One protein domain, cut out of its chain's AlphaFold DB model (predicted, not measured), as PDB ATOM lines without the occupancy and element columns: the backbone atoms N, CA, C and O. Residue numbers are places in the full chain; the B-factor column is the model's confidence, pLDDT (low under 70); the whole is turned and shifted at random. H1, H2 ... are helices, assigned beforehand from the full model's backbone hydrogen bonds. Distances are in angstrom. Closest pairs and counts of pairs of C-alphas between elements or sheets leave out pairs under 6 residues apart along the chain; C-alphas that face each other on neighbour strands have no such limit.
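Overview. This is residues 325 to 389, 408 to 439 and 460 to 490 of the 633 residues of an uncharacterized protein of Acidomyces richmondensis BFW (UniProt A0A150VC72). Three longer helices make one end of this domain: H2 and H4 side by side, running opposite ways, and H1, which makes a V with H2 across a tight turn; the other end is mostly loops, with the short helices H5 and H6, while short H3 lies nearer the middle and touches H1. The printed part has 128 residues with six named helices, H1 to H6 in order, and no named strand. The class is all helix, though under half of the residues, 56 of 128, are in named elements. The whole is compact, with a radius of gyration of the C-alphas of 15.6 A, and only just elongated, spanning 47 by 31 by 28 A.

Along the chain. Find C-alpha 332 at (5.837, 9.779, 45.833); from there H1 runs 16.1 A to residue 343. After residues 344 to 346, H2 takes residues 347 to 359, 18.3 A long. Residues 360 to 389 then hold no named element. Past the first cut, look for H3 at residues 411 to 415. H4, the longest helix by residues, begins at C-alpha 422, (-1.679, -8.835, 46.116), and runs 24.3 A to residue 438. Past the second cut come H5, residues 465 to 468, and H6, residues 480 to 484, which ends at C-alpha 484, (-5.588, 19.855, 57.217).

Arrangement. Start at Ala 342 of H1: its C-alpha and that of Ala 350 are the closest of H1 and H2, 4.4 A apart. These helices touch through residues 338 to 343 of H1 and 348 to 353 of H2 alone, at a steep tilt of 52 degrees, opposite ways. H2 and H4 touch at a shallow tilt of 17 degrees, opposite ways; their closest C-alphas, Ala 354 and Ala 429, are 4.0 A apart. H1 and H4 are close but not clearly touching, with the C-alphas of Ala 342 and Trp 432 closest at 7.2 A. Residues 332 to 336 alone of H1 touch H3; the closest C-alphas are Ser 332 and Ile 412, 6.5 A. H5 and H6 touch no helix. Every O i to N i+4 pair is within hydrogen-bond range in H1, H2, H3 and H6, and 11 of 13 are in H4; H5 is too short for one.

Size, cuts and confidence. The C-alphas farthest apart, Leu 439 and Pro 490, are 48.9 A apart. Residues 390 to 407 are not printed, a gap of 15.3 A between C-alphas 389 and 408; residues 440 to 459 are not printed, a gap of 31.7 A between C-alphas 439 and 460. The link from H5 to H6 is long. Look for pLDDT under 70 at residues 385 to 389, 408, and 416 to 417.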
ATOM      1  N   ASP A 325       7.115   8.105  65.072       89.62
ATOM      2  CA  ASP A 325       7.742   6.929  65.691       89.62
ATOM      3  C   ASP A 325       9.124   6.583  65.093       89.62
ATOM      4  O   ASP A 325       9.774   5.632  65.526       89.62
ATOM      5  N   GLY A 326       9.588   7.353  64.104       88.25
ATOM      6  CA  GLY A 326      10.849   7.139  63.398       88.25
ATOM      7  C   GLY A 326      10.780   6.113  62.263       88.25
ATOM      8  O   GLY A 326      11.784   5.913  61.571       88.25
ATOM      9  N   SER A 327       9.626   5.481  62.027       89.12
ATOM     10  CA  SER A 327       9.440   4.594  60.879       89.12
ATOM     11  C   SER A 327       9.521   5.384  59.561       89.12
ATOM     12  O   SER A 327       9.238   6.588  59.526       89.12
ATOM     13  N   PRO A 328      10.003   4.767  58.466       89.75
ATOM     14  CA  PRO A 328      10.101   5.447  57.180       89.75
ATOM     15  C   PRO A 328       8.710   5.768  56.635       89.75
ATOM     16  O   PRO A 328       7.850   4.892  56.587       89.75
ATOM     17  N   ARG A 329       8.525   7.004  56.172       91.88
ATOM     18  CA  ARG A 329       7.333   7.425  55.439       91.88
ATOM     19  C   ARG A 329       7.584   7.284  53.940       91.88
ATOM     20  O   ARG A 329       8.520   7.885  53.406       91.88
ATOM     21  N   TYR A 330       6.752   6.507  53.252       91.81
ATOM     22  CA  TYR A 330       6.922   6.240  51.821       91.81
ATOM     23  C   TYR A 330       6.118   7.237  50.977       91.81
ATOM     24  O   TYR A 330       4.911   7.100  50.787       91.81
ATOM     25  N   THR A 331       6.797   8.264  50.467       92.44
ATOM     26  CA  THR A 331       6.197   9.313  49.624       92.44
ATOM     27  C   THR A 331       6.378   9.039  48.130       92.44
ATOM     28  O   THR A 331       7.178   8.194  47.716       92.44
ATOM     29  N   SER A 332       5.669   9.790  47.289       90.56
ATOM     30  CA  SER A 332       5.837   9.779  45.833       90.56
ATOM     31  C   SER A 332       7.280  10.084  45.419       90.56
ATOM     32  O   SER A 332       7.830   9.409  44.550       90.56
ATOM     33  N   SER A 333       7.935  11.026  46.107       91.62
ATOM     34  CA  SER A 333       9.353  11.351  45.920       91.62
ATOM     35  C   SER A 333      10.254  10.147  46.213       91.62
ATOM     36  O   SER A 333      11.118   9.806  45.400       91.62
ATOM     37  N   TRP A 334      10.017   9.442  47.326       94.56
ATOM     38  CA  TRP A 334      10.748   8.212  47.638       94.56
ATOM     39  C   TRP A 334      10.599   7.181  46.515       94.56
ATOM     40  O   TRP A 334      11.601   6.664  46.014       94.56
ATOM     41  N   LEU A 335       9.362   6.930  46.069       93.12
ATOM     42  CA  LEU A 335       9.081   5.937  45.034       93.12
ATOM     43  C   LEU A 335       9.695   6.332  43.686       93.12
ATOM     44  O   LEU A 335      10.233   5.467  42.992       93.12
ATOM     45  N   TYR A 336       9.685   7.623  43.337       93.38
ATOM     46  CA  TYR A 336      10.327   8.160  42.133       93.38
ATOM     47  C   TYR A 336      11.812   7.836  42.109       93.38
ATOM     48  O   TYR A 336      12.312   7.195  41.182       93.38
ATOM     49  N   HIS A 337      12.517   8.271  43.151       95.56
ATOM     50  CA  HIS A 337      13.960   8.138  43.230       95.56
ATOM     51  C   HIS A 337      14.372   6.663  43.357       95.56
ATOM     52  O   HIS A 337      15.282   6.224  42.654       95.56
ATOM     53  N   MET A 338      13.650   5.860  44.144       95.75
ATOM     54  CA  MET A 338      13.922   4.426  44.262       95.75
ATOM     55  C   MET A 338      13.707   3.680  42.937       95.75
ATOM     56  O   MET A 338      14.550   2.874  42.538       95.75
ATOM     57  N   THR A 339      12.624   3.985  42.214       93.94
ATOM     58  CA  THR A 339      12.320   3.380  40.905       93.94
ATOM     59  C   THR A 339      13.349   3.779  39.853       93.94
ATOM     60  O   THR A 339      13.830   2.917  39.120       93.94
ATOM     61  N   LYS A 340      13.745   5.058  39.802       93.25
ATOM     62  CA  LYS A 340      14.818   5.551  38.923       93.25
ATOM     63  C   LYS A 340      16.138   4.822  39.183       93.25
ATOM     64  O   LYS A 340      16.731   4.288  38.249       93.25
ATOM     65  N   ALA A 341      16.559   4.723  40.445       94.69
ATOM     66  CA  ALA A 341      17.775   4.002  40.816       94.69
ATOM     67  C   ALA A 341      17.705   2.513  40.428       94.69
ATOM     68  O   ALA A 341      18.638   1.979  39.822       94.69
ATOM     69  N   ALA A 342      16.590   1.843  40.732       94.31
ATOM     70  CA  ALA A 342      16.389   0.429  40.425       94.31
ATOM     71  C   ALA A 342      16.355   0.155  38.910       94.31
ATOM     72  O   ALA A 342      16.986  -0.796  38.444       94.31
ATOM     73  N   ALA A 343      15.680   1.004  38.128       91.31
ATOM     74  CA  ALA A 343      15.626   0.912  36.667       91.31
ATOM     75  C   ALA A 343      17.008   1.118  36.026       91.31
ATOM     76  O   ALA A 343      17.361   0.432  35.066       91.31
ATOM     77  N   SER A 344      17.833   1.975  36.631       89.00
ATOM     78  CA  SER A 344      19.251   2.160  36.301       89.00
ATOM     79  C   SER A 344      20.166   1.068  36.886       89.00
ATOM     80  O   SER A 344      21.385   1.220  36.913       89.00
ATOM     81  N   ARG A 345      19.592  -0.069  37.305       89.56
ATOM     82  CA  ARG A 345      20.272  -1.283  37.791       89.56
ATOM     83  C   ARG A 345      21.047  -1.116  39.103       89.56
ATOM     84  O   ARG A 345      21.941  -1.912  39.388       89.56
ATOM     85  N   HIS A 346      20.682  -0.148  39.943       92.81
ATOM     86  CA  HIS A 346      21.209  -0.065  41.305       92.81
ATOM     87  C   HIS A 346      20.662  -1.225  42.155       92.81
ATOM     88  O   HIS A 346      19.482  -1.256  42.509       92.81
ATOM     89  N   VAL A 347      21.516  -2.195  42.492       93.56
ATOM     90  CA  VAL A 347      21.097  -3.483  43.084       93.56
ATOM     91  C   VAL A 347      20.386  -3.349  44.426       93.56
ATOM     92  O   VAL A 347      19.374  -4.011  44.644       93.56
ATOM     93  N   VAL A 348      20.869  -2.464  45.301       96.00
ATOM     94  CA  VAL A 348      20.253  -2.244  46.619       96.00
ATOM     95  C   VAL A 348      18.908  -1.547  46.455       96.00
ATOM     96  O   VAL A 348      17.963  -1.888  47.151       96.00
ATOM     97  N   ALA A 349      18.781  -0.644  45.478       96.88
ATOM     98  CA  ALA A 349      17.518   0.042  45.220       96.88
ATOM     99  C   ALA A 349      16.466  -0.947  44.712       96.88
ATOM    100  O   ALA A 349      15.347  -0.976  45.211       96.88
ATOM    101  N   ALA A 350      16.852  -1.809  43.769       97.19
ATOM    102  CA  ALA A 350      15.992  -2.866  43.255       97.19
ATOM    103  C   ALA A 350      15.578  -3.865  44.351       97.19
ATOM    104  O   ALA A 350      14.414  -4.247  44.418       97.19
ATOM    105  N   HIS A 351      16.503  -4.244  45.241       97.69
ATOM    106  CA  HIS A 351      16.202  -5.082  46.404       97.69
ATOM    107  C   HIS A 351      15.217  -4.403  47.368       97.69
ATOM    108  O   HIS A 351      14.196  -4.993  47.707       97.69
ATOM    109  N   THR A 352      15.485  -3.157  47.771       96.88
ATOM    110  CA  THR A 352      14.609  -2.398  48.675       96.88
ATOM    111  C   THR A 352      13.227  -2.182  48.068       96.88
ATOM    112  O   THR A 352      12.226  -2.327  48.761       96.88
ATOM    113  N   LEU A 353      13.150  -1.877  46.771       95.44
ATOM    114  CA  LEU A 353      11.885  -1.696  46.069       95.44
ATOM    115  C   LEU A 353      11.095  -3.008  45.983       95.44
ATOM    116  O   LEU A 353       9.884  -3.006  46.181       95.44
ATOM    117  N   ALA A 354      11.776  -4.131  45.738       96.81
ATOM    118  CA  ALA A 354      11.160  -5.452  45.760       96.81
ATOM    119  C   ALA A 354      10.598  -5.800  47.142       96.81
ATOM    120  O   ALA A 354       9.446  -6.218  47.241       96.81
ATOM    121  N   GLN A 355      11.391  -5.589  48.194       96.38
ATOM    122  CA  GLN A 355      10.960  -5.807  49.572       96.38
ATOM    123  C   GLN A 355       9.735  -4.953  49.898       96.38
ATOM    124  O   GLN A 355       8.720  -5.468  50.353       96.38
ATOM    125  N   TRP A 356       9.787  -3.665  49.566       94.81
ATOM    126  CA  TRP A 356       8.679  -2.751  49.792       94.81
ATOM    127  C   TRP A 356       7.410  -3.156  49.027       94.81
ATOM    128  O   TRP A 356       6.328  -3.141  49.601       94.81
ATOM    129  N   TYR A 357       7.491  -3.586  47.763       94.12
ATOM    130  CA  TYR A 357       6.311  -4.097  47.047       94.12
ATOM    131  C   TYR A 357       5.765  -5.402  47.643       94.12
ATOM    132  O   TYR A 357       4.560  -5.636  47.563       94.12
ATOM    133  N   ALA A 358       6.623  -6.247  48.219       92.06
ATOM    134  CA  ALA A 358       6.207  -7.478  48.886       92.06
ATOM    135  C   ALA A 358       5.520  -7.210  50.237       92.06
ATOM    136  O   ALA A 358       4.609  -7.941  50.611       92.06
ATOM    137  N   GLU A 359       5.938  -6.154  50.939       91.06
ATOM    138  CA  GLU A 359       5.496  -5.820  52.299       91.06
ATOM    139  C   GLU A 359       4.472  -4.672  52.357       91.06
ATOM    140  O   GLU A 359       3.966  -4.373  53.433       91.06
ATOM    141  N   SER A 360       4.163  -4.001  51.239       89.31
ATOM    142  CA  SER A 360       3.269  -2.831  51.211       89.31
ATOM    143  C   SER A 360       1.804  -3.185  50.956       89.31
ATOM    144  O   SER A 360       1.457  -3.998  50.096       89.31
ATOM    145  N   GLY A 361       0.927  -2.506  51.698       87.38
ATOM    146  CA  GLY A 361      -0.522  -2.640  51.599       87.38
ATOM    147  C   GLY A 361      -1.136  -1.558  50.714       87.38
ATOM    148  O   GLY A 361      -0.448  -0.724  50.127       87.38
ATOM    149  N   TRP A 362      -2.460  -1.530  50.634       85.50
ATOM    150  CA  TRP A 362      -3.177  -0.328  50.228       85.50
ATOM    151  C   TRP A 362      -3.434   0.550  51.464       85.50
ATOM    152  O   TRP A 362      -3.927   0.050  52.467       85.50
ATOM    153  N   LYS A 363      -3.160   1.856  51.487       85.50
ATOM    154  CA  LYS A 363      -2.558   2.778  50.507       85.50
ATOM    155  C   LYS A 363      -1.046   2.904  50.786       85.50
ATOM    156  O   LYS A 363      -0.676   3.205  51.911       85.50
ATOM    157  N   TYR A 364      -0.183   2.696  49.786       83.88
ATOM    158  CA  TYR A 364       1.278   2.608  49.993       83.88
ATOM    159  C   TYR A 364       2.075   3.897  49.742       83.88
ATOM    160  O   TYR A 364       3.259   3.946  50.066       83.88
ATOM    161  N   ILE A 365       1.465   4.908  49.118       88.94
ATOM    162  CA  ILE A 365       2.036   6.254  48.992       88.94
ATOM    163  C   ILE A 365       1.326   7.142  49.998       88.94
ATOM    164  O   ILE A 365       0.099   7.171  50.018       88.94
ATOM    165  N   GLU A 366       2.075   7.854  50.826       88.75
ATOM    166  CA  GLU A 366       1.525   8.519  52.009       88.75
ATOM    167  C   GLU A 366       1.338  10.033  51.877       88.75
ATOM    168  O   GLU A 366       0.737  10.668  52.748       88.75
ATOM    169  N   ASP A 367       1.874  10.643  50.826       90.06
ATOM    170  CA  ASP A 367       1.624  12.037  50.483       90.06
ATOM    171  C   ASP A 367       0.355  12.195  49.635       90.06
ATOM    172  O   ASP A 367      -0.127  11.273  48.969       90.06
ATOM    173  N   GLU A 368      -0.235  13.385  49.731       90.19
ATOM    174  CA  GLU A 368      -1.433  13.740  48.981       90.19
ATOM    175  C   GLU A 368      -1.040  14.119  47.543       90.19
ATOM    176  O   GLU A 368      -0.134  14.941  47.371       90.19
ATOM    177  N   PRO A 369      -1.720  13.580  46.514       88.19
ATOM    178  CA  PRO A 369      -1.496  13.981  45.130       88.19
ATOM    179  C   PRO A 369      -1.612  15.506  44.956       88.19
ATOM    180  O   PRO A 369      -2.500  16.124  45.558       88.19
ATOM    181  N   PRO A 370      -0.785  16.141  44.108       86.56
ATOM    182  CA  PRO A 370      -0.966  17.540  43.744       86.56
ATOM    183  C   PRO A 370      -2.351  17.829  43.149       86.56
ATOM    184  O   PRO A 370      -2.904  17.035  42.391       86.56
ATOM    185  N   ASP A 371      -2.916  19.004  43.444       81.75
ATOM    186  CA  ASP A 371      -4.283  19.343  43.019       81.75
ATOM    187  C   ASP A 371      -4.449  19.387  41.485       81.75
ATOM    188  O   ASP A 371      -5.564  19.212  40.993       81.75
ATOM    189  N   HIS A 372      -3.370  19.590  40.715       80.38
ATOM    190  CA  HIS A 372      -3.420  19.630  39.247       80.38
ATOM    191  C   HIS A 372      -3.532  18.257  38.577       80.38
ATOM    192  O   HIS A 372      -3.918  18.220  37.411       80.38
ATOM    193  N   ILE A 373      -3.248  17.157  39.284       80.88
ATOM    194  CA  ILE A 373      -3.364  15.791  38.741       80.88
ATOM    195  C   ILE A 373      -4.600  15.027  39.225       80.88
ATOM    196  O   ILE A 373      -4.851  13.914  38.769       80.88
ATOM    197  N   LYS A 374      -5.389  15.611  40.133       84.62
ATOM    198  CA  LYS A 374      -6.625  14.998  40.635       84.62
ATOM    199  C   LYS A 374      -7.725  14.988  39.556       84.62
ATOM    200  O   LYS A 374      -7.839  15.951  38.794       84.62
ATOM    201  N   PRO A 375      -8.602  13.964  39.527       83.56
ATOM    202  CA  PRO A 375      -8.700  12.876  40.501       83.56
ATOM    203  C   PRO A 375      -7.697  11.730  40.309       83.56
ATOM    204  O   PRO A 375      -7.384  11.319  39.200       83.56
ATOM    205  N   THR A 376      -7.259  11.145  41.414       85.50
ATOM    206  CA  THR A 376      -6.439   9.934  41.436       85.50
ATOM    207  C   THR A 376      -7.037   8.889  42.387       85.50
ATOM    208  O   THR A 376      -7.848   9.218  43.264       85.50
ATOM    209  N   PRO A 377      -6.621   7.616  42.277       84.25
ATOM    210  CA  PRO A 377      -6.995   6.575  43.238       84.25
ATOM    211  C   PRO A 377      -6.530   6.870  44.672       84.25
ATOM    212  O   PRO A 377      -7.030   6.261  45.613       84.25
ATOM    213  N   PHE A 378      -5.589   7.803  44.837       85.94
ATOM    214  CA  PHE A 378      -4.964   8.163  46.103       85.94
ATOM    215  C   PHE A 378      -5.536   9.420  46.749       85.94
ATOM    216  O   PHE A 378      -5.082   9.768  47.831       85.94
ATOM    217  N   ASP A 379      -6.493  10.112  46.138       88.88
ATOM    218  CA  ASP A 379      -7.012  11.359  46.703       88.88
ATOM    219  C   ASP A 379      -7.580  11.147  48.113       88.88
ATOM    220  O   ASP A 379      -8.474  10.320  48.314       88.88
ATOM    221  N   SER A 380      -7.118  11.927  49.088       89.62
ATOM    222  CA  SER A 380      -7.699  11.898  50.430       89.62
ATOM    223  C   SER A 380      -9.007  12.691  50.528       89.62
ATOM    224  O   SER A 380      -9.819  12.383  51.399       89.62
ATOM    225  N   PHE A 381      -9.240  13.660  49.638       90.31
ATOM    226  CA  PHE A 381     -10.437  14.511  49.601       90.31
ATOM    227  C   PHE A 381     -10.839  14.871  48.158       90.31
ATOM    228  O   PHE A 381      -9.999  14.836  47.252       90.31
ATOM    229  N   PRO A 382     -12.107  15.247  47.911       87.62
ATOM    230  CA  PRO A 382     -12.555  15.677  46.591       87.62
ATOM    231  C   PRO A 382     -11.880  16.976  46.137       87.62
ATOM    232  O   PRO A 382     -11.757  17.936  46.895       87.62
ATOM    233  N   SER A 383     -11.504  17.020  44.859       81.75
ATOM    234  CA  SER A 383     -10.990  18.207  44.167       81.75
ATOM    235  C   SER A 383     -11.790  18.433  42.875       81.75
ATOM    236  O   SER A 383     -12.265  17.446  42.298       81.75
ATOM    237  N   PRO A 384     -11.977  19.683  42.404       74.44
ATOM    238  CA  PRO A 384     -12.662  19.947  41.143       74.44
ATOM    239  C   PRO A 384     -11.994  19.166  39.998       74.44
ATOM    240  O   PRO A 384     -10.781  19.306  39.809       74.44
ATOM    241  N   PRO A 385     -12.740  18.345  39.234       63.84
ATOM    242  CA  PRO A 385     -12.155  17.536  38.174       63.84
ATOM    243  C   PRO A 385     -11.563  18.445  37.095       63.84
ATOM    244  O   PRO A 385     -12.260  19.296  36.537       63.84
ATOM    245  N   ARG A 386     -10.275  18.267  36.788       65.56
ATOM    246  CA  ARG A 386      -9.621  18.944  35.660       65.56
ATOM    247  C   ARG A 386      -9.610  18.024  34.432       65.56
ATOM    248  O   ARG A 386      -9.463  16.813  34.586       65.56
ATOM    249  N   PRO A 387      -9.735  18.565  33.205       55.28
ATOM    250  CA  PRO A 387      -9.915  17.779  31.974       55.28
ATOM    251  C   PRO A 387      -8.716  16.896  31.557       55.28
ATOM    252  O   PRO A 387      -8.777  16.236  30.524       55.28
ATOM    253  N   TYR A 388      -7.645  16.836  32.352       56.19
ATOM    254  CA  TYR A 388      -6.371  16.200  32.009       56.19
ATOM    255  C   TYR A 388      -6.421  14.659  31.906       56.19
ATOM    256  O   TYR A 388      -5.760  14.064  31.055       56.19
ATOM    257  N   LEU A 389      -7.251  13.979  32.707       52.91
ATOM    258  CA  LEU A 389      -7.329  12.506  32.684       52.91
ATOM    259  C   LEU A 389      -7.892  11.930  31.381       52.91
ATOM    260  O   LEU A 389      -7.636  10.766  31.068       52.91
ATOM    261  N   ALA A 408       7.498  14.025  35.593       68.75
ATOM    262  CA  ALA A 408       7.701  12.582  35.687       68.75
ATOM    263  C   ALA A 408       7.489  12.066  37.125       68.75
ATOM    264  O   ALA A 408       7.121  10.907  37.321       68.75
ATOM    265  N   LYS A 409       7.684  12.938  38.125       71.88
ATOM    266  CA  LYS A 409       7.351  12.686  39.534       71.88
ATOM    267  C   LYS A 409       5.844  12.566  39.778       71.88
ATOM    268  O   LYS A 409       5.410  11.645  40.464       71.88
ATOM    269  N   ASP A 410       5.041  13.429  39.165       76.25
ATOM    270  CA  ASP A 410       3.582  13.445  39.313       76.25
ATOM    271  C   ASP A 410       2.915  12.241  38.630       76.25
ATOM    272  O   ASP A 410       1.880  11.748  39.085       76.25
ATOM    273  N   ALA A 411       3.539  11.708  37.572       75.62
ATOM    274  CA  ALA A 411       3.082  10.500  36.881       75.62
ATOM    275  C   ALA A 411       3.002   9.258  37.794       75.62
ATOM    276  O   ALA A 411       2.298   8.291  37.483       75.62
ATOM    277  N   ILE A 412       3.682   9.277  38.943       82.12
ATOM    278  CA  ILE A 412       3.628   8.197  39.929       82.12
ATOM    279  C   ILE A 412       2.233   8.044  40.511       82.12
ATOM    280  O   ILE A 412       1.753   6.923  40.608       82.12
ATOM    281  N   PHE A 413       1.533   9.127  40.842       81.00
ATOM    282  CA  PHE A 413       0.185   9.024  41.416       81.00
ATOM    283  C   PHE A 413      -0.832   8.419  40.440       81.00
ATOM    284  O   PHE A 413      -1.808   7.797  40.858       81.00
ATOM    285  N   LEU A 414      -0.580   8.563  39.137       70.62
ATOM    286  CA  LEU A 414      -1.411   8.003  38.072       70.62
ATOM    287  C   LEU A 414      -1.138   6.514  37.847       70.62
ATOM    288  O   LEU A 414      -2.038   5.763  37.477       70.62
ATOM    289  N   THR A 415       0.100   6.079  38.077       70.19
ATOM    290  CA  THR A 415       0.528   4.694  37.842       70.19
ATOM    291  C   THR A 415       0.500   3.842  39.102       70.19
ATOM    292  O   THR A 415       0.326   2.634  38.996       70.19
ATOM    293  N   ALA A 416       0.569   4.444  40.289       66.94
ATOM    294  CA  ALA A 416       0.662   3.743  41.562       66.94
ATOM    295  C   ALA A 416      -0.646   3.052  42.004       66.94
ATOM    296  O   ALA A 416      -0.658   2.296  42.963       66.94
ATOM    297  N   ALA A 417      -1.774   3.218  41.310       69.38
ATOM    298  CA  ALA A 417      -2.874   2.263  41.511       69.38
ATOM    299  C   ALA A 417      -2.495   0.850  41.031       69.38
ATOM    300  O   ALA A 417      -3.080  -0.136  41.473       69.38
ATOM    301  N   SER A 418      -1.513   0.753  40.134       72.69
ATOM    302  CA  SER A 418      -0.862  -0.485  39.738       72.69
ATOM    303  C   SER A 418       0.448  -0.632  40.526       72.69
ATOM    304  O   SER A 418       1.291   0.264  40.470       72.69
ATOM    305  N   PRO A 419       0.658  -1.743  41.251       86.38
ATOM    306  CA  PRO A 419      -0.101  -2.993  41.203       86.38
ATOM    307  C   PRO A 419      -1.328  -2.987  42.136       86.38
ATOM    308  O   PRO A 419      -1.209  -2.701  43.328       86.38
ATOM    309  N   SER A 420      -2.503  -3.358  41.611       87.19
ATOM    310  CA  SER A 420      -3.786  -3.225  42.324       87.19
ATOM    311  C   SER A 420      -4.206  -4.446  43.150       87.19
ATOM    312  O   SER A 420      -5.086  -4.337  44.003       87.19
ATOM    313  N   THR A 421      -3.593  -5.609  42.920       90.94
ATOM    314  CA  THR A 421      -3.889  -6.874  43.620       90.94
ATOM    315  C   THR A 421      -2.655  -7.417  44.347       90.94
ATOM    316  O   THR A 421      -1.536  -7.179  43.873       90.94
ATOM    317  N   PRO A 422      -2.813  -8.221  45.419       92.75
ATOM    318  CA  PRO A 422      -1.679  -8.835  46.116       92.75
ATOM    319  C   PRO A 422      -0.777  -9.644  45.171       92.75
ATOM    320  O   PRO A 422       0.447  -9.534  45.221       92.75
ATOM    321  N   GLN A 423      -1.371 -10.376  44.219       93.38
ATOM    322  CA  GLN A 423      -0.618 -11.114  43.200       93.38
ATOM    323  C   GLN A 423       0.189 -10.188  42.285       93.38
ATOM    324  O   GLN A 423       1.357 -10.455  42.004       93.38
ATOM    325  N   SER A 424      -0.413  -9.099  41.802       92.38
ATOM    326  CA  SER A 424       0.293  -8.150  40.936       92.38
ATOM    327  C   SER A 424       1.452  -7.461  41.664       92.38
ATOM    328  O   SER A 424       2.504  -7.255  41.062       92.38
ATOM    329  N   ARG A 425       1.309  -7.185  42.971       91.88
ATOM    330  CA  ARG A 425       2.389  -6.638  43.804       91.88
ATOM    331  C   ARG A 425       3.528  -7.616  43.974       91.88
ATOM    332  O   ARG A 425       4.673  -7.252  43.735       91.88
ATOM    333  N   ARG A 426       3.215  -8.873  44.286       94.19
ATOM    334  CA  ARG A 426       4.204  -9.950  44.329       94.19
ATOM    335  C   ARG A 426       4.960 -10.061  43.001       94.19
ATOM    336  O   ARG A 426       6.184 -10.154  43.001       94.19
ATOM    337  N   ASN A 427       4.251 -10.024  41.873       94.75
ATOM    338  CA  ASN A 427       4.872 -10.080  40.548       94.75
ATOM    339  C   ASN A 427       5.801  -8.876  40.307       94.75
ATOM    340  O   ASN A 427       6.914  -9.057  39.815       94.75
ATOM    341  N   MET A 428       5.375  -7.669  40.693       93.62
ATOM    342  CA  MET A 428       6.200  -6.457  40.624       93.62
ATOM    343  C   MET A 428       7.442  -6.569  41.519       93.62
ATOM    344  O   MET A 428       8.550  -6.263  41.080       93.62
ATOM    345  N   ALA A 429       7.283  -7.074  42.744       95.81
ATOM    346  CA  ALA A 429       8.385  -7.333  43.658       95.81
ATOM    347  C   ALA A 429       9.407  -8.301  43.040       95.81
ATOM    348  O   ALA A 429      10.592  -7.982  42.997       95.81
ATOM    349  N   PHE A 430       8.968  -9.425  42.461       95.75
ATOM    350  CA  PHE A 430       9.866 -10.347  41.751       95.75
ATOM    351  C   PHE A 430      10.545  -9.713  40.531       95.75
ATOM    352  O   PHE A 430      11.717 -10.002  40.284       95.75
ATOM    353  N   ALA A 431       9.852  -8.851  39.782       95.12
ATOM    354  CA  ALA A 431      10.431  -8.159  38.631       95.12
ATOM    355  C   ALA A 431      11.602  -7.252  39.046       95.12
ATOM    356  O   ALA A 431      12.678  -7.325  38.448       95.12
ATOM    357  N   TRP A 432      11.437  -6.467  40.115       95.94
ATOM    358  CA  TRP A 432      12.526  -5.666  40.679       95.94
ATOM    359  C   TRP A 432      13.629  -6.540  41.271       95.94
ATOM    360  O   TRP A 432      14.813  -6.319  41.008       95.94
ATOM    361  N   LEU A 433      13.253  -7.592  41.999       95.88
ATOM    362  CA  LEU A 433      14.201  -8.507  42.622       95.88
ATOM    363  C   LEU A 433      15.097  -9.198  41.591       95.88
ATOM    364  O   LEU A 433      16.284  -9.411  41.844       95.88
ATOM    365  N   HIS A 434      14.556  -9.498  40.408       94.94
ATOM    366  CA  HIS A 434      15.295 -10.104  39.308       94.94
ATOM    367  C   HIS A 434      16.496  -9.255  38.868       94.94
ATOM    368  O   HIS A 434      17.553  -9.814  38.585       94.94
ATOM    369  N   ILE A 435      16.386  -7.920  38.884       92.25
ATOM    370  CA  ILE A 435      17.504  -7.018  38.558       92.25
ATOM    371  C   ILE A 435      18.669  -7.232  39.535       92.25
ATOM    372  O   ILE A 435      19.816  -7.384  39.116       92.25
ATOM    373  N   ALA A 436      18.376  -7.292  40.837       94.75
ATOM    374  CA  ALA A 436      19.384  -7.510  41.871       94.75
ATOM    375  C   ALA A 436      19.972  -8.935  41.821       94.75
ATOM    376  O   ALA A 436      21.173  -9.119  42.026       94.75
ATOM    377  N   LEU A 437      19.149  -9.939  41.499       94.25
ATOM    378  CA  LEU A 437      19.585 -11.329  41.319       94.25
ATOM    379  C   LEU A 437      20.530 -11.490  40.120       94.25
ATOM    380  O   LEU A 437      21.551 -12.158  40.250       94.25
ATOM    381  N   GLN A 438      20.239 -10.850  38.980       91.56
ATOM    382  CA  GLN A 438      21.103 -10.873  37.788       91.56
ATOM    383  C   GLN A 438      22.510 -10.327  38.061       91.56
ATOM    384  O   GLN A 438      23.467 -10.714  37.395       91.56
ATOM    385  N   LEU A 439      22.628  -9.415  39.025       88.12
ATOM    386  CA  LEU A 439      23.883  -8.777  39.409       88.12
ATOM    387  C   LEU A 439      24.532  -9.423  40.643       88.12
ATOM    388  O   LEU A 439      25.512  -8.892  41.153       88.12
ATOM    389  N   GLN A 460      -4.784  -7.139  52.383       87.00
ATOM    390  CA  GLN A 460      -4.835  -5.671  52.476       87.00
ATOM    391  C   GLN A 460      -4.029  -4.954  51.382       87.00
ATOM    392  O   GLN A 460      -4.181  -3.751  51.202       87.00
ATOM    393  N   ALA A 461      -3.215  -5.667  50.597       87.81
ATOM    394  CA  ALA A 461      -2.604  -5.120  49.386       87.81
ATOM    395  C   ALA A 461      -3.609  -4.841  48.252       87.81
ATOM    396  O   ALA A 461      -3.250  -4.198  47.258       87.81
ATOM    397  N   THR A 462      -4.841  -5.345  48.371       90.12
ATOM    398  CA  THR A 462      -5.902  -5.152  47.378       90.12
ATOM    399  C   THR A 462      -6.368  -3.703  47.367       90.12
ATOM    400  O   THR A 462      -6.813  -3.166  48.379       90.12
ATOM    401  N   THR A 463      -6.315  -3.078  46.195       88.94
ATOM    402  CA  THR A 463      -6.844  -1.729  45.995       88.94
ATOM    403  C   THR A 463      -8.375  -1.775  46.025       88.94
ATOM    404  O   THR A 463      -8.965  -2.560  45.278       88.94
ATOM    405  N   PRO A 464      -9.044  -0.944  46.844       88.44
ATOM    406  CA  PRO A 464     -10.496  -0.870  46.892       88.44
ATOM    407  C   PRO A 464     -11.093  -0.562  45.518       88.44
ATOM    408  O   PRO A 464     -10.606   0.310  44.793       88.44
ATOM    409  N   SER A 465     -12.203  -1.220  45.181       87.69
ATOM    410  CA  SER A 465     -12.923  -0.990  43.919       87.69
ATOM    411  C   SER A 465     -13.340   0.473  43.747       87.69
ATOM    412  O   SER A 465     -13.245   1.006  42.646       87.69
ATOM    413  N   ALA A 466     -13.711   1.150  44.840       86.19
ATOM    414  CA  ALA A 466     -14.016   2.579  44.847       86.19
ATOM    415  C   ALA A 466     -12.824   3.454  44.424       86.19
ATOM    416  O   ALA A 466     -13.020   4.442  43.721       86.19
ATOM    417  N   ALA A 467     -11.598   3.089  44.809       85.88
ATOM    418  CA  ALA A 467     -10.395   3.808  44.400       85.88
ATOM    419  C   ALA A 467     -10.078   3.568  42.915       85.88
ATOM    420  O   ALA A 467      -9.811   4.524  42.192       85.88
ATOM    421  N   LEU A 468     -10.192   2.321  42.436       84.62
ATOM    422  CA  LEU A 468      -9.984   1.979  41.018       84.62
ATOM    423  C   LEU A 468     -11.017   2.633  40.091       84.62
ATOM    424  O   LEU A 468     -10.669   3.093  39.009       84.62
ATOM    425  N   ALA A 469     -12.278   2.690  40.519       85.31
ATOM    426  CA  ALA A 469     -13.370   3.303  39.768       85.31
ATOM    427  C   ALA A 469     -13.500   4.821  40.005       85.31
ATOM    428  O   ALA A 469     -14.444   5.432  39.506       85.31
ATOM    429  N   LEU A 470     -12.579   5.431  40.769       85.81
ATOM    430  CA  LEU A 470     -12.587   6.855  41.132       85.81
ATOM    431  C   LEU A 470     -13.933   7.329  41.717       85.81
ATOM    432  O   LEU A 470     -14.370   8.463  41.498       85.81
ATOM    433  N   LEU A 471     -14.587   6.475  42.506       87.06
ATOM    434  CA  LEU A 471     -15.851   6.782  43.171       87.06
ATOM    435  C   LEU A 471     -15.629   7.684  44.398       87.06
ATOM    436  O   LEU A 471     -14.538   7.667  44.980       87.06
ATOM    437  N   PRO A 472     -16.645   8.454  44.838       86.38
ATOM    438  CA  PRO A 472     -16.553   9.293  46.038       86.38
ATOM    439  C   PRO A 472     -16.232   8.519  47.322       86.38
ATOM    440  O   PRO A 472     -15.723   9.093  48.279       86.38
ATOM    441  N   ASP A 473     -16.499   7.214  47.343       86.19
ATOM    442  CA  ASP A 473     -16.226   6.338  48.487       86.19
ATOM    443  C   ASP A 473     -14.733   6.116  48.766       86.19
ATOM    444  O   ASP A 473     -14.391   5.542  49.795       86.19
ATOM    445  N   ARG A 474     -13.833   6.575  47.882       86.75
ATOM    446  CA  ARG A 474     -12.382   6.486  48.107       86.75
ATOM    447  C   ARG A 474     -11.838   7.534  49.081       86.75
ATOM    448  O   ARG A 474     -10.759   7.329  49.629       86.75
ATOM    449  N   TYR A 475     -12.544   8.653  49.267       89.25
ATOM    450  CA  TYR A 475     -12.042   9.771  50.065       89.25
ATOM    451  C   TYR A 475     -12.084   9.451  51.561       89.25
ATOM    452  O   TYR A 475     -13.074   8.925  52.071       89.25
ATOM    453  N   SER A 476     -11.022   9.820  52.275       89.25
ATOM    454  CA  SER A 476     -10.950   9.707  53.737       89.25
ATOM    455  C   SER A 476     -11.483  10.957  54.447       89.25
ATOM    456  O   SER A 476     -11.870  10.884  55.611       89.25
ATOM    457  N   TYR A 477     -11.535  12.093  53.748       91.56
ATOM    458  CA  TYR A 477     -11.955  13.396  54.264       91.56
ATOM    459  C   TYR A 477     -13.017  14.015  53.350       91.56
ATOM    460  O   TYR A 477     -13.019  13.776  52.139       91.56
ATOM    461  N   ALA A 478     -13.925  14.817  53.916       90.00
ATOM    462  CA  ALA A 478     -14.976  15.471  53.133       90.00
ATOM    463  C   ALA A 478     -14.439  16.664  52.327       90.00
ATOM    464  O   ALA A 478     -14.933  16.943  51.233       90.00
ATOM    465  N   SER A 479     -13.414  17.347  52.845       91.44
ATOM    466  CA  SER A 479     -12.800  18.518  52.225       91.44
ATOM    467  C   SER A 479     -11.294  18.628  52.515       91.44
ATOM    468  O   SER A 479     -10.731  17.904  53.339       91.44
ATOM    469  N   LYS A 480     -10.632  19.573  51.835       91.81
ATOM    470  CA  LYS A 480      -9.215  19.907  52.058       91.81
ATOM    471  C   LYS A 480      -8.960  20.488  53.453       91.81
ATOM    472  O   LYS A 480      -7.888  20.263  54.014       91.81
ATOM    473  N   ASP A 481      -9.917  21.227  54.005       92.25
ATOM    474  CA  ASP A 481      -9.795  21.813  55.342       92.25
ATOM    475  C   ASP A 481      -9.941  20.742  56.430       92.25
ATOM    476  O   ASP A 481      -9.166  20.732  57.388       92.25
ATOM    477  N   ASP A 482     -10.822  19.760  56.228       91.31
ATOM    478  CA  ASP A 482     -10.930  18.592  57.114       91.31
ATOM    479  C   ASP A 482      -9.637  17.767  57.120       91.31
ATOM    480  O   ASP A 482      -9.161  17.358  58.175       91.31
ATOM    481  N   TRP A 483      -9.011  17.575  55.955       90.38
ATOM    482  CA  TRP A 483      -7.703  16.916  55.856       90.38
ATOM    483  C   TRP A 483      -6.609  17.676  56.619       90.38
ATOM    484  O   TRP A 483      -5.847  17.075  57.373       90.38
ATOM    485  N   ARG A 484      -6.559  19.009  56.494       90.12
ATOM    486  CA  ARG A 484      -5.588  19.855  57.217       90.12
ATOM    487  C   ARG A 484      -5.795  19.848  58.729       90.12
ATOM    488  O   ARG A 484      -4.826  19.963  59.472       90.12
ATOM    489  N   THR A 485      -7.043  19.744  59.174       91.88
ATOM    490  CA  THR A 485      -7.416  19.700  60.595       91.88
ATOM    491  C   THR A 485      -7.502  18.276  61.153       91.88
ATOM    492  O   THR A 485      -7.830  18.107  62.327       91.88
ATOM    493  N   ASN A 486      -7.167  17.263  60.342       89.56
ATOM    494  CA  ASN A 486      -7.241  15.840  60.677       89.56
ATOM    495  C   ASN A 486      -8.630  15.411  61.202       89.56
ATOM    496  O   ASN A 486      -8.738  14.710  62.209       89.56
ATOM    497  N   GLN A 487      -9.697  15.849  60.526       91.06
ATOM    498  CA  GLN A 487     -11.090  15.478  60.796       91.06
ATOM    499  C   GLN A 487     -11.592  14.454  59.760       91.06
ATOM    500  O   GLN A 487     -12.184  14.833  58.749       91.06
ATOM    501  N   PRO A 488     -11.335  13.146  59.947       90.00
ATOM    502  CA  PRO A 488     -11.728  12.133  58.973       90.00
ATOM    503  C   PRO A 488     -13.251  11.957  58.912       90.00
ATOM    504  O   PRO A 488     -13.970  12.173  59.890       90.00
ATOM    505  N   LEU A 489     -13.739  11.491  57.760       87.25
ATOM    506  CA  LEU A 489     -15.109  10.999  57.636       87.25
ATOM    507  C   LEU A 489     -15.347   9.858  58.644       87.25
ATOM    508  O   LEU A 489     -14.428   9.076  58.907       87.25
ATOM    509  N   PRO A 490     -16.572   9.712  59.188       83.19
ATOM    510  CA  PRO A 490     -16.890   8.575  60.040       83.19
ATOM    511  C   PRO A 490     -16.584   7.281  59.277       83.19
ATOM    512  O   PRO A 490     -16.885   7.216  58.079       83.19
TER     513      PRO A 490